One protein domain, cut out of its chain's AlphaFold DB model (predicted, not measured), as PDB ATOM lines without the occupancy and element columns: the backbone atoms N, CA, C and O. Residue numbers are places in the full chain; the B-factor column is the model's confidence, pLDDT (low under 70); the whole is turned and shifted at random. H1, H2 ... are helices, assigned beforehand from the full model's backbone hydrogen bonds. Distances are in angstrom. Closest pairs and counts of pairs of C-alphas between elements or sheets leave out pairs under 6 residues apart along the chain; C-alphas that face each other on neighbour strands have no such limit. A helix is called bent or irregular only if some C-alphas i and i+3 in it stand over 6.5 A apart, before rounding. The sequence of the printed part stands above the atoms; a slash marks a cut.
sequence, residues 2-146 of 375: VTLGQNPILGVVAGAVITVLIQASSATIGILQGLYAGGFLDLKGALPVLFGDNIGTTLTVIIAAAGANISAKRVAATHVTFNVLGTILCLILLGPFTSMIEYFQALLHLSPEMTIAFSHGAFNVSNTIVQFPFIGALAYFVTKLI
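Overview. This is residues 2 to 146 of the 375 residues of the protein "Sodium-dependent phosphate transporter" of Streptococcus infantis SK1302 (UniProt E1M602). The long bent helix H8 arches over a cluster of helices: its arm H8a crosses H3, H4, H6 and H7, and its arm H8b folds back onto H6. H4 is in the middle, between H2, H3, H6 and H8a, while the helical hairpin H5 and H6 reaches away from it toward one end of the long axis. The printed part has 145 residues with eight named helices, H1 to H8 in order, and no named strand; the class is all helix, and the helix packing is mostly crossed. It is compact, with a radius of gyration of the C-alphas of 15.7 A and spans of 46 by 32 by 25 A.

Along the chain. Find C-alpha 112 at (241.462, 186.085, 135.381), where H8, residues 112 to 145, begins. By its hydrogen bonds it was assigned as one helix, but it is bent: C-alphas 133 and 136 are 7.8 A apart. Its arms are H8a, residues 112 to 133, 33.0 A long and itself irregular, with C-alphas 130 and 133 7.0 A apart, and H8b, residues 136 to 145, 14.2 A, ending at C-alpha 145 at (223.313, 184.944, 171.405). H6, residues 70 to 92, is 32.4 A long. Look next for H2, residues 8 to 22, 21.1 A; H7, 94 to 108, 20.8 A; H4, 43 to 56, 19.8 A; and H3, 25 to 37, 18.1 A. The shorter ones are H5, 58 to 65, and H1, 2 to 6, from C-alpha 2 at (251.132, 196.458, 147.828).

Arrangement. Start at H4, the hub, touching six other helices. H2 touches it at a steep tilt of 48 degrees, closest at the C-alphas of Val 12 and Gly 52, 3.9 A. H3 and H4 form a hairpin at a shallow tilt of 8 degrees, closest at the C-alphas of Ser 25 and Asp 53, 6.5 A. H6 touches H4 with the C-alphas of Phe 51 and Thr 87 closest, 5.5 A. H8a touches H4 with residues 116 to 123 alone, closest at the C-alphas of Leu 50 and His 120, 6.9 A. H8b, about perpendicular to H8a at 89 degrees, touches residues 74 to 82 of H6 alone, closest at the C-alphas of Arg 74 and Val 142, 6.2 A. Every O i to N i+4 pair is within hydrogen-bond range in H1, H2, H3, H5, H6, H7 and H8b; in H4 8 of 10 are, in H8a 17 of 18.

Size, cuts and confidence. The two farthest C-alphas, of Asn 69 and Ala 106, are 47.3 A apart. The printed part has no cut, and the links are tight. The pLDDT is under 70 at residues 2 to 6 and residue 67.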
ATOM      1  N   VAL A   2     250.198 197.455 147.231       45.53
ATOM      2  CA  VAL A   2     251.132 196.458 147.828       45.53
ATOM      3  C   VAL A   2     250.790 196.112 149.293       45.53
ATOM      4  O   VAL A   2     251.003 194.996 149.748       45.53
ATOM      5  N   THR A   3     250.168 197.042 150.018       56.31
ATOM      6  CA  THR A   3     249.736 196.885 151.413       56.31
ATOM      7  C   THR A   3     248.579 195.904 151.636       56.31
ATOM      8  O   THR A   3     248.489 195.343 152.723       56.31
ATOM      9  N   LEU A   4     247.709 195.667 150.644       57.53
ATOM     10  CA  LEU A   4     246.570 194.739 150.781       57.53
ATOM     11  C   LEU A   4     247.016 193.276 150.661       57.53
ATOM     12  O   LEU A   4     246.610 192.449 151.469       57.53
ATOM     13  N   GLY A   5     247.923 192.978 149.723       57.91
ATOM     14  CA  GLY A   5     248.545 191.652 149.617       57.91
ATOM     15  C   GLY A   5     249.472 191.316 150.795       57.91
ATOM     16  O   GLY A   5     249.698 190.147 151.089       57.91
ATOM     17  N   GLN A   6     249.984 192.331 151.503       68.62
ATOM     18  CA  GLN A   6     250.822 192.161 152.698       68.62
ATOM     19  C   GLN A   6     250.018 192.031 154.000       68.62
ATOM     20  O   GLN A   6     250.526 191.468 154.967       68.62
ATOM     21  N   ASN A   7     248.782 192.540 154.042       86.44
ATOM     22  CA  ASN A   7     247.914 192.456 155.213       86.44
ATOM     23  C   ASN A   7     246.512 191.947 154.822       86.44
ATOM     24  O   ASN A   7     245.612 192.751 154.559       86.44
ATOM     25  N   PRO A   8     246.304 190.614 154.828       88.88
ATOM     26  CA  PRO A   8     245.031 189.992 154.464       88.88
ATOM     27  C   PRO A   8     243.829 190.499 155.271       88.88
ATOM     28  O   PRO A   8     242.729 190.616 154.737       88.88
ATOM     29  N   ILE A   9     244.025 190.865 156.542       92.00
ATOM     30  CA  ILE A   9     242.951 191.399 157.395       92.00
ATOM     31  C   ILE A   9     242.442 192.731 156.835       92.00
ATOM     32  O   ILE A   9     241.237 192.967 156.782       92.00
ATOM     33  N   LEU A  10     243.354 193.584 156.361       90.56
ATOM     34  CA  LEU A  10     242.998 194.860 155.745       90.56
ATOM     35  C   LEU A  10     242.212 194.652 154.441       90.56
ATOM     36  O   LEU A  10     241.303 195.426 154.147       90.56
ATOM     37  N   GLY A  11     242.515 193.577 153.706       92.62
ATOM     38  CA  GLY A  11     241.732 193.137 152.551       92.62
ATOM     39  C   GLY A  11     240.300 192.757 152.914       92.62
ATOM     40  O   GLY A  11     239.372 193.281 152.304       92.62
ATOM     41  N   VAL A  12     240.107 191.940 153.954       95.00
ATOM     42  CA  VAL A  12     238.763 191.565 154.439       95.00
ATOM     43  C   VAL A  12     237.954 192.789 154.856       95.00
ATOM     44  O   VAL A  12     236.798 192.928 154.461       95.00
ATOM     45  N   VAL A  13     238.555 193.710 155.611       94.00
ATOM     46  CA  VAL A  13     237.865 194.938 156.031       94.00
ATOM     47  C   VAL A  13     237.476 195.789 154.821       94.00
ATOM     48  O   VAL A  13     236.343 196.260 154.751       94.00
ATOM     49  N   ALA A  14     238.377 195.957 153.848       92.31
ATOM     50  CA  ALA A  14     238.088 196.714 152.633       92.31
ATOM     51  C   ALA A  14     236.933 196.094 151.833       92.31
ATOM     52  O   ALA A  14     236.015 196.812 151.442       92.31
ATOM     53  N   GLY A  15     236.943 194.770 151.645       92.56
ATOM     54  CA  GLY A  15     235.864 194.048 150.972       92.56
ATOM     55  C   GLY A  15     234.520 194.228 151.668       92.56
ATOM     56  O   GLY A  15     233.553 194.639 151.035       92.56
ATOM     57  N   ALA A  16     234.475 194.027 152.988       93.69
ATOM     58  CA  ALA A  16     233.246 194.175 153.763       93.69
ATOM     59  C   ALA A  16     232.666 195.594 153.667       93.69
ATOM     60  O   ALA A  16     231.469 195.753 153.447       93.69
ATOM     61  N   VAL A  17     233.511 196.624 153.783       93.00
ATOM     62  CA  VAL A  17     233.084 198.028 153.678       93.00
ATOM     63  C   VAL A  17     232.550 198.341 152.284       93.00
ATOM     64  O   VAL A  17     231.483 198.941 152.165       93.00
ATOM     65  N   ILE A  18     233.257 197.925 151.230       92.19
ATOM     66  CA  ILE A  18     232.825 198.167 149.848       92.19
ATOM     67  C   ILE A  18     231.459 197.517 149.603       92.19
ATOM     68  O   ILE A  18     230.552 198.179 149.106       92.19
ATOM     69  N   THR A  19     231.269 196.267 150.020       92.88
ATOM     70  CA  THR A  19     229.998 195.555 149.834       92.88
ATOM     71  C   THR A  19     228.866 196.149 150.654       92.88
ATOM     72  O   THR A  19     227.751 196.253 150.155       92.88
ATOM     73  N   VAL A  20     229.135 196.601 151.880       92.12
ATOM     74  CA  VAL A  20     228.142 197.311 152.700       92.12
ATOM     75  C   VAL A  20     227.672 198.600 152.027       92.12
ATOM     76  O   VAL A  20     226.482 198.907 152.084       92.12
ATOM     77  N   LEU A  21     228.580 199.340 151.381       91.06
ATOM     78  CA  LEU A  21     228.255 200.584 150.679       91.06
ATOM     79  C   LEU A  21     227.514 200.335 149.361       91.06
ATOM     80  O   LEU A  21     226.567 201.052 149.050       91.06
ATOM     81  N   ILE A  22     227.943 199.334 148.592       91.00
ATOM     82  CA  ILE A  22     227.368 199.012 147.279       91.00
ATOM     83  C   ILE A  22     226.054 198.227 147.415       91.00
ATOM     84  O   ILE A  22     225.201 198.318 146.536       91.00
ATOM     85  N   GLN A  23     225.874 197.467 148.502       85.19
ATOM     86  CA  GLN A  23     224.710 196.606 148.778       85.19
ATOM     87  C   GLN A  23     224.441 195.534 147.698       85.19
ATOM     88  O   GLN A  23     223.375 194.922 147.683       85.19
ATOM     89  N   ALA A  24     225.398 195.278 146.799       84.50
ATOM     90  CA  ALA A  24     225.273 194.303 145.718       84.50
ATOM     91  C   ALA A  24     226.584 193.525 145.527       84.50
ATOM     92  O   ALA A  24     227.538 194.031 144.933       84.50
ATOM     93  N   SER A  25     226.621 192.272 145.990       82.56
ATOM     94  CA  SER A  25     227.825 191.422 145.952       82.56
ATOM     95  C   SER A  25     228.302 191.151 144.523       82.56
ATOM     96  O   SER A  25     229.496 191.162 144.249       82.56
ATOM     97  N   SER A  26     227.383 191.007 143.559       86.75
ATOM     98  CA  SER A  26     227.737 190.840 142.140       86.75
ATOM     99  C   SER A  26     228.490 192.048 141.569       86.75
ATOM    100  O   SER A  26     229.407 191.872 140.767       86.75
ATOM    101  N   ALA A  27     228.158 193.264 142.011       88.12
ATOM    102  CA  ALA A  27     228.859 194.477 141.605       88.12
ATOM    103  C   ALA A  27     230.248 194.570 142.258       88.12
ATOM    104  O   ALA A  27     231.222 194.873 141.567       88.12
ATOM    105  N   THR A  28     230.376 194.238 143.549       90.75
ATOM    106  CA  THR A  28     231.683 194.192 144.230       90.75
ATOM    107  C   THR A  28     232.612 193.143 143.612       90.75
ATOM    108  O   THR A  28     233.782 193.431 143.348       90.75
ATOM    109  N   ILE A  29     232.095 191.948 143.312       92.50
ATOM    110  CA  ILE A  29     232.843 190.885 142.629       92.50
ATOM    111  C   ILE A  29     233.284 191.352 141.236       92.50
ATOM    112  O   ILE A  29     234.437 191.137 140.872       92.50
ATOM    113  N   GLY A  30     232.422 192.046 140.484       93.81
ATOM    114  CA  GLY A  30     232.769 192.613 139.176       93.81
ATOM    115  C   GLY A  30     233.926 193.616 139.233       93.81
ATOM    116  O   GLY A  30     234.828 193.582 138.393       93.81
ATOM    117  N   ILE A  31     233.960 194.469 140.262       93.25
ATOM    118  CA  ILE A  31     235.087 195.386 140.504       93.25
ATOM    119  C   ILE A  31     236.369 194.589 140.768       93.25
ATOM    120  O   ILE A  31     237.416 194.876 140.183       93.25
ATOM    121  N   LEU A  32     236.293 193.563 141.617       94.25
ATOM    122  CA  LEU A  32     237.442 192.731 141.963       94.25
ATOM    123  C   LEU A  32     237.982 191.944 140.758       94.25
ATOM    124  O   LEU A  32     239.197 191.854 140.581       94.25
ATOM    125  N   GLN A  33     237.091 191.431 139.905       96.50
ATOM    126  CA  GLN A  33     237.433 190.789 138.635       96.50
ATOM    127  C   GLN A  33     238.242 191.723 137.736       96.50
ATOM    128  O   GLN A  33     239.300 191.327 137.252       96.50
ATOM    129  N   GLY A  34     237.791 192.971 137.564       94.50
ATOM    130  CA  GLY A  34     238.502 193.967 136.761       94.50
ATOM    131  C   GLY A  34     239.879 194.329 137.326       94.50
ATOM    132  O   GLY A  34     240.846 194.452 136.574       94.50
ATOM    133  N   LEU A  35     239.999 194.449 138.654       93.88
ATOM    134  CA  LEU A  35     241.277 194.737 139.317       93.88
ATOM    135  C   LEU A  35     242.288 193.592 139.166       93.88
ATOM    136  O   LEU A  35     243.470 193.855 138.935       93.88
ATOM    137  N   TYR A  36     241.831 192.342 139.268       94.88
ATOM    138  CA  TYR A  36     242.681 191.166 139.077       94.88
ATOM    139  C   TYR A  36     243.076 190.982 137.605       94.88
ATOM    140  O   TYR A  36     244.255 190.819 137.299       94.88
ATOM    141  N   ALA A  37     242.122 191.099 136.678       95.50
ATOM    142  CA  ALA A  37     242.383 190.997 135.242       95.50
ATOM    143  C   ALA A  37     243.333 192.086 134.724       95.50
ATOM    144  O   ALA A  37     244.191 191.817 133.885       95.50
ATOM    145  N   GLY A  38     243.223 193.306 135.259       91.94
ATOM    146  CA  GLY A  38     244.124 194.415 134.942       91.94
ATOM    147  C   GLY A  38     245.505 194.327 135.601       91.94
ATOM    148  O   GLY A  38     246.330 195.210 135.380       91.94
ATOM    149  N   GLY A  39     245.766 193.308 136.431       88.06
ATOM    150  CA  GLY A  39     247.034 193.138 137.150       88.06
ATOM    151  C   GLY A  39     247.264 194.144 138.286       88.06
ATOM    152  O   GLY A  39     248.370 194.229 138.815       88.06
ATOM    153  N   PHE A  40     246.237 194.908 138.677       87.56
ATOM    154  CA  PHE A  40     246.312 195.873 139.783       87.56
ATOM    155  C   PHE A  40     246.301 195.194 141.156       87.56
ATOM    156  O   PHE A  40     246.761 195.774 142.144       87.56
ATOM    157  N   LEU A  41     245.767 193.974 141.216       88.75
ATOM    158  CA  LEU A  41     245.721 193.136 142.402       88.75
ATOM    159  C   LEU A  41     246.122 191.714 142.014       88.75
ATOM    160  O   LEU A  41     245.666 191.208 140.996       88.75
ATOM    161  N   ASP A  42     246.972 191.076 142.810       91.06
ATOM    162  CA  ASP A  42     247.284 189.658 142.658       91.06
ATOM    163  C   ASP A  42     246.252 188.795 143.400       91.06
ATOM    164  O   ASP A  42     245.425 189.294 144.167       91.06
ATOM    165  N   LEU A  43     246.289 187.477 143.194       91.75
ATOM    166  CA  LEU A  43     245.306 186.575 143.800       91.75
ATOM    167  C   LEU A  43     245.370 186.614 145.338       91.75
ATOM    168  O   LEU A  43     244.340 186.576 146.010       91.75
ATOM    169  N   LYS A  44     246.572 186.786 145.901       90.19
ATOM    170  CA  LYS A  44     246.798 186.908 147.349       90.19
ATOM    171  C   LYS A  44     246.185 188.173 147.944       90.19
ATOM    172  O   LYS A  44     245.757 188.141 149.093       90.19
ATOM    173  N   GLY A  45     246.124 189.268 147.186       90.19
ATOM    174  CA  GLY A  45     245.397 190.476 147.565       90.19
ATOM    175  C   GLY A  45     243.895 190.397 147.280       90.19
ATOM    176  O   GLY A  45     243.106 190.969 148.031       90.19
ATOM    177  N   ALA A  46     243.485 189.680 146.231       94.12
ATOM    178  CA  ALA A  46     242.087 189.595 145.810       94.12
ATOM    179  C   ALA A  46     241.240 188.692 146.713       94.12
ATOM    180  O   ALA A  46     240.122 189.060 147.072       94.12
ATOM    181  N   LEU A  47     241.772 187.540 147.128       95.56
ATOM    182  CA  LEU A  47     241.038 186.578 147.953       95.56
ATOM    183  C   LEU A  47     240.587 187.150 149.309       95.56
ATOM    184  O   LEU A  47     239.415 186.987 149.646       95.56
ATOM    185  N   PRO A  48     241.422 187.881 150.073       95.31
ATOM    186  CA  PRO A  48     240.957 188.500 151.310       95.31
ATOM    187  C   PRO A  48     239.863 189.552 151.084       95.31
ATOM    188  O   PRO A  48     238.915 189.610 151.860       95.31
ATOM    189  N   VAL A  49     239.932 190.342 150.004       94.81
ATOM    190  CA  VAL A  49     238.852 191.284 149.646       94.81
ATOM    191  C   VAL A  49     237.551 190.533 149.347       94.81
ATOM    192  O   VAL A  49     236.492 190.916 149.838       94.81
ATOM    193  N   LEU A  50     237.635 189.417 148.625       95.50
ATOM    194  CA  LEU A  50     236.496 188.541 148.339       95.50
ATOM    195  C   LEU A  50     235.892 187.913 149.606       95.50
ATOM    196  O   LEU A  50     234.673 187.800 149.718       95.50
ATOM    197  N   PHE A  51     236.701 187.519 150.590       95.75
ATOM    198  CA  PHE A  51     236.163 187.017 151.861       95.75
ATOM    199  C   PHE A  51     235.436 188.124 152.639       95.75
ATOM    200  O   PHE A  51     234.376 187.892 153.214       95.75
ATOM    201  N   GLY A  52     235.953 189.355 152.582       94.06
ATOM    202  CA  GLY A  52     235.273 190.542 153.099       94.06
ATOM    203  C   GLY A  52     233.893 190.777 152.486       94.06
ATOM    204  O   GLY A  52     232.943 191.060 153.214       94.06
ATOM    205  N   ASP A  53     233.760 190.606 151.170       93.75
ATOM    206  CA  ASP A  53     232.482 190.739 150.458       93.75
ATOM    207  C   ASP A  53     231.398 189.780 150.992       93.75
ATOM    208  O   ASP A  53     230.247 190.181 151.198       93.75
ATOM    209  N   ASN A  54     231.778 188.548 151.350       92.56
ATOM    210  CA  ASN A  54     230.861 187.575 151.957       92.56
ATOM    211  C   ASN A  54     230.365 188.023 153.345       92.56
ATOM    212  O   ASN A  54     229.202 187.813 153.684       92.56
ATOM    213  N   ILE A  55     231.204 188.705 154.134       94.44
ATOM    214  CA  ILE A  55     230.771 189.321 155.399       94.44
ATOM    215  C   ILE A  55     229.833 190.498 155.120       94.44
ATOM    216  O   ILE A  55     228.755 190.575 155.711       94.44
ATOM    217  N   GLY A  56     230.210 191.407 154.217       92.69
ATOM    218  CA  GLY A  56     229.431 192.615 153.929       92.69
ATOM    219  C   GLY A  56     228.014 192.317 153.429       92.69
ATOM    220  O   GLY A  56     227.062 192.990 153.826       92.69
ATOM    221  N   THR A  57     227.850 191.242 152.653       90.75
ATOM    222  CA  THR A  57     226.554 190.770 152.133       90.75
ATOM    223  C   THR A  57     225.531 190.486 153.242       90.75
ATOM    224  O   THR A  57     224.327 190.656 153.043       90.75
ATOM    225  N   THR A  58     225.989 190.117 154.443       93.06
ATOM    226  CA  THR A  58     225.109 189.765 155.570       93.06
ATOM    227  C   THR A  58     224.344 190.958 156.151       93.06
ATOM    228  O   THR A  58     223.305 190.760 156.785       93.06
ATOM    229  N   LEU A  59     224.791 192.196 155.894       90.88
ATOM    230  CA  LEU A  59     224.134 193.403 156.402       90.88
ATOM    231  C   LEU A  59     222.689 193.534 155.908       90.88
ATOM    232  O   LEU A  59     221.818 193.945 156.671       90.88
ATOM    233  N   THR A  60     222.415 193.148 154.662       84.19
ATOM    234  CA  THR A  60     221.061 193.206 154.085       84.19
ATOM    235  C   THR A  60     220.077 192.345 154.882       84.19
ATOM    236  O   THR A  60     218.976 192.784 155.211       84.19
ATOM    237  N   VAL A  61     220.511 191.147 155.282       82.75
ATOM    238  CA  VAL A  61     219.722 190.207 156.085       82.75
ATOM    239  C   VAL A  61     219.559 190.700 157.524       82.75
ATOM    240  O   VAL A  61     218.485 190.543 158.101       82.75
ATOM    241  N   ILE A  62     220.580 191.348 158.098       88.31
ATOM    242  CA  ILE A  62     220.467 191.989 159.418       88.31
ATOM    243  C   ILE A  62     219.399 193.090 159.395       88.31
ATOM    244  O   ILE A  62     218.541 193.122 160.277       88.31
ATOM    245  N   ILE A  63     219.431 193.970 158.388       85.19
ATOM    246  CA  ILE A  63     218.460 195.063 158.246       85.19
ATOM    247  C   ILE A  63     217.045 194.493 158.091       85.19
ATOM    248  O   ILE A  63     216.135 194.931 158.793       85.19
ATOM    249  N   ALA A  64     216.870 193.470 157.248       73.81
ATOM    250  CA  ALA A  64     215.582 192.802 157.063       73.81
ATOM    251  C   ALA A  64     215.046 192.157 158.360       73.81
ATOM    252  O   ALA A  64     213.840 192.150 158.596       73.81
ATOM    253  N   ALA A  65     215.927 191.646 159.225       80.31
ATOM    254  CA  ALA A  65     215.540 190.978 160.467       80.31
ATOM    255  C   ALA A  65     215.378 191.915 161.682       80.31
ATOM    256  O   ALA A  65     214.904 191.470 162.731       80.31
ATOM    257  N   ALA A  66     215.739 193.200 161.585       78.25
ATOM    258  CA  ALA A  66     215.751 194.123 162.726       78.25
ATOM    259  C   ALA A  66     214.373 194.253 163.417       78.25
ATOM    260  O   ALA A  66     214.289 194.248 164.652       78.25
ATOM    261  N   GLY A  67     213.295 194.285 162.626       68.12
ATOM    262  CA  GLY A  67     211.905 194.351 163.099       68.12
ATOM    263  C   GLY A  67     211.193 193.001 163.242       68.12
ATOM    264  O   GLY A  67     210.061 192.973 163.709       68.12
ATOM    265  N   ALA A  68     211.832 191.893 162.862       74.00
ATOM    266  CA  ALA A  68     211.177 190.592 162.738       74.00
ATOM    267  C   ALA A  68     211.138 189.786 164.056       74.00
ATOM    268  O   ALA A  68     211.693 190.190 165.087       74.00
ATOM    269  N   ASN A  69     210.482 188.622 164.012       74.19
ATOM    270  CA  ASN A  69     210.394 187.678 165.129       74.19
ATOM    271  C   ASN A  69     211.754 187.030 165.483       74.19
ATOM    272  O   ASN A  69     212.758 187.184 164.779       74.19
ATOM    273  N   ILE A  70     211.807 186.327 166.621       84.12
ATOM    274  CA  ILE A  70     213.043 185.727 167.155       84.12
ATOM    275  C   ILE A  70     213.647 184.721 166.166       84.12
ATOM    276  O   ILE A  70     214.862 184.739 165.960       84.12
ATOM    277  N   SER A  71     212.825 183.907 165.500       80.81
ATOM    278  CA  SER A  71     213.290 182.939 164.503       80.81
ATOM    279  C   SER A  71     213.995 183.633 163.332       80.81
ATOM    280  O   SER A  71     215.109 183.255 162.972       80.81
ATOM    281  N   ALA A  72     213.413 184.706 162.788       78.75
ATOM    282  CA  ALA A  72     214.022 185.496 161.717       78.75
ATOM    283  C   ALA A  72     215.343 186.150 162.155       78.75
ATOM    284  O   ALA A  72     216.332 186.127 161.419       78.75
ATOM    285  N   LYS A  73     215.405 186.664 163.390       87.56
ATOM    286  CA  LYS A  73     216.644 187.202 163.974       87.56
ATOM    287  C   LYS A  73     217.720 186.130 164.141       87.56
ATOM    288  O   LYS A  73     218.889 186.394 163.865       87.56
ATOM    289  N   ARG A  74     217.343 184.907 164.531       91.56
ATOM    290  CA  ARG A  74     218.249 183.750 164.606       91.56
ATOM    291  C   ARG A  74     218.749 183.325 163.230       91.56
ATOM    292  O   ARG A  74     219.935 183.052 163.091       91.56
ATOM    293  N   VAL A  75     217.904 183.326 162.201       89.06
ATOM    294  CA  VAL A  75     218.339 183.063 160.816       89.06
ATOM    295  C   VAL A  75     219.363 184.108 160.366       89.06
ATOM    296  O   VAL A  75     220.432 183.744 159.874       89.06
ATOM    297  N   ALA A  76     219.099 185.395 160.611       92.06
ATOM    298  CA  ALA A  76     220.041 186.467 160.294       92.06
ATOM    299  C   ALA A  76     221.376 186.313 161.040       92.06
ATOM    300  O   ALA A  76     222.440 186.352 160.422       92.06
ATOM    301  N   ALA A  77     221.340 186.060 162.350       94.31
ATOM    302  CA  ALA A  77     222.544 185.835 163.149       94.31
ATOM    303  C   ALA A  77     223.312 184.570 162.740       94.31
ATOM    304  O   ALA A  77     224.543 184.569 162.762       94.31
ATOM    305  N   THR A  78     222.608 183.518 162.319       94.25
ATOM    306  CA  THR A  78     223.213 182.305 161.754       94.25
ATOM    307  C   THR A  78     223.962 182.639 160.473       94.25
ATOM    308  O   THR A  78     225.122 182.264 160.335       94.25
ATOM    309  N   HIS A  79     223.348 183.412 159.573       93.75
ATOM    310  CA  HIS A  79     223.970 183.825 158.317       93.75
ATOM    311  C   HIS A  79     225.228 184.685 158.539       93.75
ATOM    312  O   HIS A  79     226.255 184.455 157.901       93.75
ATOM    313  N   VAL A  80     225.187 185.625 159.489       94.81
ATOM    314  CA  VAL A  80     226.355 186.435 159.886       94.81
ATOM    315  C   VAL A  80     227.464 185.553 160.449       94.81
ATOM    316  O   VAL A  80     228.600 185.596 159.977       94.81
ATOM    317  N   THR A  81     227.132 184.716 161.432       95.00
ATOM    318  CA  THR A  81     228.105 183.854 162.115       95.00
ATOM    319  C   THR A  81     228.765 182.885 161.135       95.00
ATOM    320  O   THR A  81     229.984 182.732 161.151       95.00
ATOM    321  N   PHE A  82     227.984 182.295 160.229       95.38
ATOM    322  CA  PHE A  82     228.466 181.370 159.206       95.38
ATOM    323  C   PHE A  82     229.495 182.014 158.263       95.38
ATOM    324  O   PHE A  82     230.544 181.421 157.994       95.38
ATOM    325  N   ASN A  83     229.243 183.242 157.795       94.75
ATOM    326  CA  ASN A  83     230.166 183.962 156.908       94.75
ATOM    327  C   ASN A  83     231.419 184.465 157.637       94.75
ATOM    328  O   ASN A  83     232.521 184.406 157.086       94.75
ATOM    329  N   VAL A  84     231.281 184.913 158.889       95.56
ATOM    330  CA  VAL A  84     232.420 185.348 159.711       95.56
ATOM    331  C   VAL A  84     233.336 184.169 160.035       95.56
ATOM    332  O   VAL A  84     234.542 184.259 159.805       95.56
ATOM    333  N   LEU A  85     232.789 183.042 160.501       95.88
ATOM    334  CA  LEU A  85     233.574 181.834 160.779       95.88
ATOM    335  C   LEU A  85     234.237 181.284 159.513       95.88
ATOM    336  O   LEU A  85     235.413 180.926 159.549       95.88
ATOM    337  N   GLY A  86     233.519 181.284 158.388       95.56
ATOM    338  CA  GLY A  86     234.064 180.858 157.102       95.56
ATOM    339  C   GLY A  86     235.220 181.719 156.626       95.56
ATOM    340  O   GLY A  86     236.246 181.203 156.182       95.56
ATOM    341  N   THR A  87     235.093 183.035 156.795       95.94
ATOM    342  CA  THR A  87     236.160 183.990 156.486       95.94
ATOM    343  C   THR A  87     237.376 183.775 157.381       95.94
ATOM    344  O   THR A  87     238.495 183.714 156.877       95.94
ATOM    345  N   ILE A  88     237.183 183.603 158.693       95.69
ATOM    346  CA  ILE A  88     238.279 183.322 159.634       95.69
ATOM    347  C   ILE A  88     239.003 182.028 159.246       95.69
ATOM    348  O   ILE A  88     240.231 182.006 159.181       95.69
ATOM    349  N   LEU A  89     238.256 180.966 158.936       94.81
ATOM    350  CA  LEU A  89     238.823 179.688 158.522       94.81
ATOM    351  C   LEU A  89     239.633 179.817 157.222       94.81
ATOM    352  O   LEU A  89     240.772 179.354 157.159       94.81
ATOM    353  N   CYS A  90     239.078 180.476 156.202       93.81
ATOM    354  CA  CYS A  90     239.764 180.672 154.924       93.81
ATOM    355  C   CYS A  90     240.976 181.603 155.045       93.81
ATOM    356  O   CYS A  90     241.941 181.425 154.310       93.81
ATOM    357  N   LEU A  91     240.975 182.554 155.985       92.88
ATOM    358  CA  LEU A  91     242.154 183.362 156.301       92.88
ATOM    359  C   LEU A  91     243.264 182.536 156.961       92.88
ATOM    360  O   LEU A  91     244.425 182.665 156.575       92.88
ATOM    361  N   ILE A  92     242.926 181.672 157.925       94.06
ATOM    362  CA  ILE A  92     243.894 180.750 158.548       94.06
ATOM    363  C   ILE A  92     244.506 179.831 157.480       94.06
ATOM    364  O   ILE A  92     245.704 179.554 157.497       94.06
ATOM    365  N   LEU A  93     243.689 179.402 156.516       93.75
ATOM    366  CA  LEU A  93     244.080 178.536 155.408       93.75
ATOM    367  C   LEU A  93     244.386 179.304 154.114       93.75
ATOM    368  O   LEU A  93     244.343 178.710 153.038       93.75
ATOM    369  N   LEU A  94     244.727 180.597 154.184       92.12
ATOM    370  CA  LEU A  94     244.834 181.446 152.990       92.12
ATOM    371  C   LEU A  94     245.848 180.912 151.974       92.12
ATOM    372  O   LEU A  94     245.570 180.905 150.778       92.12
ATOM    373  N   GLY A  95     247.009 180.436 152.435       92.94
ATOM    374  CA  GLY A  95     248.025 179.825 151.572       92.94
ATOM    375  C   GLY A  95     247.488 178.595 150.826       92.94
ATOM    376  O   GLY A  95     247.414 178.636 149.598       92.94
ATOM    377  N   PRO A  96     247.052 177.540 151.542       94.94
ATOM    378  CA  PRO A  96     246.423 176.365 150.938       94.94
ATOM    379  C   PRO A  96     245.236 176.688 150.021       94.94
ATOM    380  O   PRO A  96     245.133 176.123 148.935       94.94
ATOM    381  N   PHE A  97     244.364 177.615 150.426       95.25
ATOM    382  CA  PHE A  97     243.217 178.038 149.624       95.25
ATOM    383  C   PHE A  97     243.672 178.711 148.324       95.25
ATOM    384  O   PHE A  97     243.177 178.368 147.257       95.25
ATOM    385  N   THR A  98     244.665 179.603 148.386       95.25
ATOM    386  CA  THR A  98     245.242 180.251 147.194       95.25
ATOM    387  C   THR A  98     245.824 179.214 146.237       95.25
ATOM    388  O   THR A  98     245.490 179.226 145.058       95.25
ATOM    389  N   SER A  99     246.616 178.262 146.741       96.12
ATOM    390  CA  SER A  99     247.192 177.193 145.913       96.12
ATOM    391  C   SER A  99     246.128 176.289 145.287       96.12
ATOM    392  O   SER A  99     246.285 175.847 144.151       96.12
ATOM    393  N   MET A 100     245.025 176.031 145.995       95.62
ATOM    394  CA  MET A 100     243.881 175.307 145.438       95.62
ATOM    395  C   MET A 100     243.245 176.083 144.276       95.62
ATOM    396  O   MET A 100     242.961 175.493 143.235       95.62
ATOM    397  N   ILE A 101     243.044 177.395 144.423       97.75
ATOM    398  CA  ILE A 101     242.509 178.234 143.345       97.75
ATOM    399  C   ILE A 101     243.461 178.269 142.146       97.75
ATOM    400  O   ILE A 101     243.004 178.080 141.025       97.75
ATOM    401  N   GLU A 102     244.766 178.440 142.363       96.69
ATOM    402  CA  GLU A 102     245.779 178.419 141.295       96.69
ATOM    403  C   GLU A 102     245.785 177.074 140.549       96.69
ATOM    404  O   GLU A 102     245.849 177.040 139.318       96.69
ATOM    405  N   TYR A 103     245.648 175.961 141.278       97.12
ATOM    406  CA  TYR A 103     245.525 174.630 140.686       97.12
ATOM    407  C   TYR A 103     244.300 174.524 139.769       97.12
ATOM    408  O   TYR A 103     244.430 174.092 138.623       97.12
ATOM    409  N   PHE A 104     243.119 174.948 140.233       96.12
ATOM    410  CA  PHE A 104     241.904 174.910 139.415       96.12
ATOM    411  C   PHE A 104     241.930 175.915 138.264       96.12
ATOM    412  O   PHE A 104     241.430 175.604 137.184       96.12
ATOM    413  N   GLN A 105     242.551 177.079 138.456       96.69
ATOM    414  CA  GLN A 105     242.782 178.053 137.393       96.69
ATOM    415  C   GLN A 105     243.581 177.424 136.245       96.69
ATOM    416  O   GLN A 105     243.181 177.555 135.089       96.69
ATOM    417  N   ALA A 106     244.662 176.701 136.557       96.25
ATOM    418  CA  ALA A 106     245.474 176.002 135.564       96.25
ATOM    419  C   ALA A 106     244.742 174.798 134.946       96.25
ATOM    420  O   ALA A 106     244.742 174.637 133.730       96.25
ATOM    421  N   LEU A 107     244.089 173.973 135.770       96.88
ATOM    422  CA  LEU A 107     243.390 172.765 135.322       96.88
ATOM    423  C   LEU A 107     242.228 173.083 134.368       96.88
ATOM    424  O   LEU A 107     242.041 172.402 133.361       96.88
ATOM    425  N   LEU A 108     241.444 174.115 134.689       96.25
ATOM    426  CA  LEU A 108     240.237 174.495 133.952       96.25
ATOM    427  C   LEU A 108     240.477 175.619 132.934       96.25
ATOM    428  O   LEU A 108     239.538 176.007 132.246       96.25
ATOM    429  N   HIS A 109     241.711 176.124 132.820       95.94
ATOM    430  CA  HIS A 109     242.083 177.235 131.934       95.94
ATOM    431  C   HIS A 109     241.211 178.485 132.151       95.94
ATOM    432  O   HIS A 109     240.709 179.092 131.203       95.94
ATOM    433  N   LEU A 110     240.994 178.856 133.416       96.25
ATOM    434  CA  LEU A 110     240.127 179.980 133.765       96.25
ATOM    435  C   LEU A 110     240.763 181.312 133.347       96.25
ATOM    436  O   LEU A 110     241.946 181.554 133.600       96.25
ATOM    437  N   SER A 111     239.958 182.215 132.776       97.00
ATOM    438  CA  SER A 111     240.364 183.618 132.631       97.00
ATOM    439  C   SER A 111     240.580 184.261 134.011       97.00
ATOM    440  O   SER A 111     240.079 183.741 135.022       97.00
ATOM    441  N   PRO A 112     241.293 185.395 134.107       95.56
ATOM    442  CA  PRO A 112     241.462 186.085 135.381       95.56
ATOM    443  C   PRO A 112     240.124 186.405 136.070       95.56
ATOM    444  O   PRO A 112     239.926 186.097 137.243       95.56
ATOM    445  N   GLU A 113     239.147 186.924 135.331       96.00
ATOM    446  CA  GLU A 113     237.812 187.244 135.844       96.00
ATOM    447  C   GLU A 113     237.085 185.988 136.342       96.00
ATOM    448  O   GLU A 113     236.492 185.981 137.428       96.00
ATOM    449  N   MET A 114     237.171 184.892 135.581       96.06
ATOM    450  CA  MET A 114     236.584 183.608 135.966       96.06
ATOM    451  C   MET A 114     237.273 182.990 137.180       96.06
ATOM    452  O   MET A 114     236.625 182.277 137.939       96.06
ATOM    453  N   THR A 115     238.550 183.289 137.410       97.56
ATOM    454  CA  THR A 115     239.291 182.830 138.591       97.56
ATOM    455  C   THR A 115     238.705 183.434 139.868       97.56
ATOM    456  O   THR A 115     238.495 182.720 140.848       97.56
ATOM    457  N   ILE A 116     238.365 184.727 139.860       97.31
ATOM    458  CA  ILE A 116     237.702 185.387 140.998       97.31
ATOM    459  C   ILE A 116     236.280 184.842 141.196       97.31
ATOM    460  O   ILE A 116     235.901 184.521 142.323       97.31
ATOM    461  N   ALA A 117     235.514 184.652 140.117       95.19
ATOM    462  CA  ALA A 117     234.180 184.048 140.205       95.19
ATOM    463  C   ALA A 117     234.227 182.616 140.769       95.19
ATOM    464  O   ALA A 117     233.449 182.262 141.656       95.19
ATOM    465  N   PHE A 118     235.176 181.804 140.299       96.56
ATOM    466  CA  PHE A 118     235.398 180.451 140.799       96.56
ATOM    467  C   PHE A 118     235.816 180.465 142.270       96.56
ATOM    468  O   PHE A 118     235.298 179.678 143.057       96.56
ATOM    469  N   SER A 119     236.680 181.403 142.669       96.81
ATOM    470  CA  SER A 119     237.089 181.586 144.067       96.81
ATOM    471  C   SER A 119     235.905 181.884 144.985       96.81
ATOM    472  O   SER A 119     235.832 181.335 146.083       96.81
ATOM    473  N   HIS A 120     234.948 182.695 144.526       95.50
ATOM    474  CA  HIS A 120     233.717 182.986 145.263       95.50
ATOM    475  C   HIS A 120     232.848 181.737 145.467       95.50
ATOM    476  O   HIS A 120     232.382 181.467 146.577       95.50
ATOM    477  N   GLY A 121     232.661 180.940 144.413       95.12
ATOM    478  CA  GLY A 121     231.951 179.664 144.513       95.12
ATOM    479  C   GLY A 121     232.672 178.671 145.428       95.12
ATOM    480  O   GLY A 121     232.058 178.085 146.318       95.12
ATOM    481  N   ALA A 122     233.989 178.529 145.259       95.88
ATOM    482  CA  ALA A 122     234.826 177.642 146.056       95.88
ATOM    483  C   ALA A 122     234.798 178.008 147.545       95.88
ATOM    484  O   ALA A 122     234.693 177.112 148.381       95.88
ATOM    485  N   PHE A 123     234.824 179.302 147.884       95.31
ATOM    486  CA  PHE A 123     234.658 179.778 149.258       95.31
ATOM    487  C   PHE A 123     233.331 179.295 149.852       95.31
ATOM    488  O   PHE A 123     233.331 178.602 150.863       95.31
ATOM    489  N   ASN A 124     232.204 179.577 149.196       94.31
ATOM    490  CA  ASN A 124     230.882 179.235 149.726       94.31
ATOM    491  C   ASN A 124     230.657 177.720 149.849       94.31
ATOM    492  O   ASN A 124     230.130 177.242 150.858       94.31
ATOM    493  N   VAL A 125     231.100 176.949 148.853       96.06
ATOM    494  CA  VAL A 125     230.986 175.483 148.860       96.06
ATOM    495  C   VAL A 125     231.870 174.873 149.944       96.06
ATOM    496  O   VAL A 125     231.383 174.081 150.750       96.06
ATOM    497  N   SER A 126     233.149 175.254 150.010       93.81
ATOM    498  CA  SER A 126     234.063 174.731 151.034       93.81
ATOM    499  C   SER A 126     233.623 175.128 152.441       93.81
ATOM    500  O   SER A 126     233.606 174.278 153.331       93.81
ATOM    501  N   ASN A 127     233.172 176.370 152.632       94.56
ATOM    502  CA  ASN A 127     232.654 176.841 153.907       94.56
ATOM    503  C   ASN A 127     231.440 176.020 154.368       94.56
ATOM    504  O   ASN A 127     231.369 175.593 155.520       94.56
ATOM    505  N   THR A 128     230.522 175.725 153.445       94.81
ATOM    506  CA  THR A 128     229.360 174.867 153.715       94.81
ATOM    507  C   THR A 128     229.781 173.455 154.086       94.81
ATOM    508  O   THR A 128     229.347 172.958 155.117       94.81
ATOM    509  N   ILE A 129     230.665 172.822 153.310       96.06
ATOM    510  CA  ILE A 129     231.140 171.460 153.590       96.06
ATOM    511  C   ILE A 129     231.780 171.371 154.980       96.06
ATOM    512  O   ILE A 129     231.515 170.421 155.714       96.06
ATOM    513  N   VAL A 130     232.594 172.361 155.355       95.06
ATOM    514  CA  VAL A 130     233.283 172.354 156.650       95.06
ATOM    515  C   VAL A 130     232.323 172.614 157.806       95.06
ATOM    516  O   VAL A 130     232.424 171.944 158.830       95.06
ATOM    517  N   GLN A 131     231.395 173.564 157.676       95.44
ATOM    518  CA  GLN A 131     230.510 173.944 158.781       95.44
ATOM    519  C   GLN A 131     229.262 173.056 158.914       95.44
ATOM    520  O   GLN A 131     228.701 172.978 160.005       95.44
ATOM    521  N   PHE A 132     228.834 172.358 157.857       95.06
ATOM    522  CA  PHE A 132     227.611 171.543 157.856       95.06
ATOM    523  C   PHE A 132     227.553 170.493 158.987       95.06
ATOM    524  O   PHE A 132     226.534 170.439 159.678       95.06
ATOM    525  N   PRO A 133     228.623 169.722 159.286       96.94
ATOM    526  CA  PRO A 133     228.623 168.785 160.415       96.94
ATOM    527  C   PRO A 133     228.438 169.453 161.788       96.94
ATOM    528  O   PRO A 133     228.064 168.791 162.752       96.94
ATOM    529  N   PHE A 134     228.684 170.762 161.886       95.56
ATOM    530  CA  PHE A 134     228.620 171.546 163.121       95.56
ATOM    531  C   PHE A 134     227.374 172.433 163.200       95.56
ATOM    532  O   PHE A 134     227.298 173.306 164.066       95.56
ATOM    533  N   ILE A 135     226.370 172.209 162.345       92.25
ATOM    534  CA  ILE A 135     225.165 173.046 162.309       92.25
ATOM    535  C   ILE A 135     224.422 173.067 163.653       92.25
ATOM    536  O   ILE A 135     223.903 174.105 164.051       92.25
ATOM    537  N   GLY A 136     224.445 171.961 164.409       91.69
ATOM    538  CA  GLY A 136     223.878 171.903 165.760       91.69
ATOM    539  C   GLY A 136     224.616 172.801 166.760       91.69
ATOM    540  O   GLY A 136     223.982 173.475 167.569       91.69
ATOM    541  N   ALA A 137     225.949 172.874 166.676       94.81
ATOM    542  CA  ALA A 137     226.751 173.772 167.509       94.81
ATOM    543  C   ALA A 137     226.531 175.243 167.125       94.81
ATOM    544  O   ALA A 137     226.418 176.098 168.004       94.81
ATOM    545  N   LEU A 138     226.405 175.527 165.824       92.50
ATOM    546  CA  LEU A 138     226.050 176.852 165.317       92.50
ATOM    547  C   LEU A 138     224.662 177.281 165.816       92.50
ATOM    548  O   LEU A 138     224.514 178.385 166.335       92.50
ATOM    549  N   ALA A 139     223.670 176.391 165.733       89.81
ATOM    550  CA  ALA A 139     222.324 176.634 166.242       89.81
ATOM    551  C   ALA A 139     222.335 176.914 167.751       89.81
ATOM    552  O   ALA A 139     221.745 177.896 168.190       89.81
ATOM    553  N   TYR A 140     223.059 176.108 168.537       93.38
ATOM    554  CA  TYR A 140     223.224 176.326 169.978       93.38
ATOM    555  C   TYR A 140     223.869 177.684 170.305       93.38
ATOM    556  O   TYR A 140     223.439 178.386 171.218       93.38
ATOM    557  N   PHE A 141     224.901 178.078 169.557       94.31
ATOM    558  CA  PHE A 141     225.555 179.370 169.746       94.31
ATOM    559  C   PHE A 141     224.602 180.537 169.451       94.31
ATOM    560  O   PHE A 141     224.491 181.466 170.250       94.31
ATOM    561  N   VAL A 142     223.875 180.472 168.334       93.69
ATOM    562  CA  VAL A 142     222.963 181.539 167.906       93.69
ATOM    563  C   VAL A 142     221.755 181.671 168.834       93.69
ATOM    564  O   VAL A 142     221.363 182.792 169.156       93.69
ATOM    565  N   THR A 143     221.181 180.565 169.317       88.31
ATOM    566  CA  THR A 143     220.067 180.612 170.284       88.31
ATOM    567  C   THR A 143     220.492 181.183 171.633       88.31
ATOM    568  O   THR A 143     219.681 181.812 172.309       88.31
ATOM    569  N   LYS A 144     221.768 181.035 172.009       92.69
ATOM    570  CA  LYS A 144     222.342 181.676 173.197       92.69
ATOM    571  C   LYS A 144     222.648 183.161 172.983       92.69
ATOM    572  O   LYS A 144     222.498 183.945 173.915       92.69
ATOM    573  N   LEU A 145     223.069 183.547 171.778       91.44
ATOM    574  CA  LEU A 145     223.313 184.944 171.405       91.44
ATOM    575  C   LEU A 145     222.007 185.749 171.312       91.44
ATOM    576  O   LEU A 145     221.972 186.916 171.693       91.44
ATOM    577  N   ILE A 146     220.938 185.114 170.821       89.12
ATOM    578  CA  ILE A 146     219.591 185.682 170.705       89.12
ATOM    579  C   ILE A 146     218.635 184.834 171.557       89.12
ATOM    580  O   ILE A 146     217.965 183.925 171.034       89.12
TER     581      ILE A 146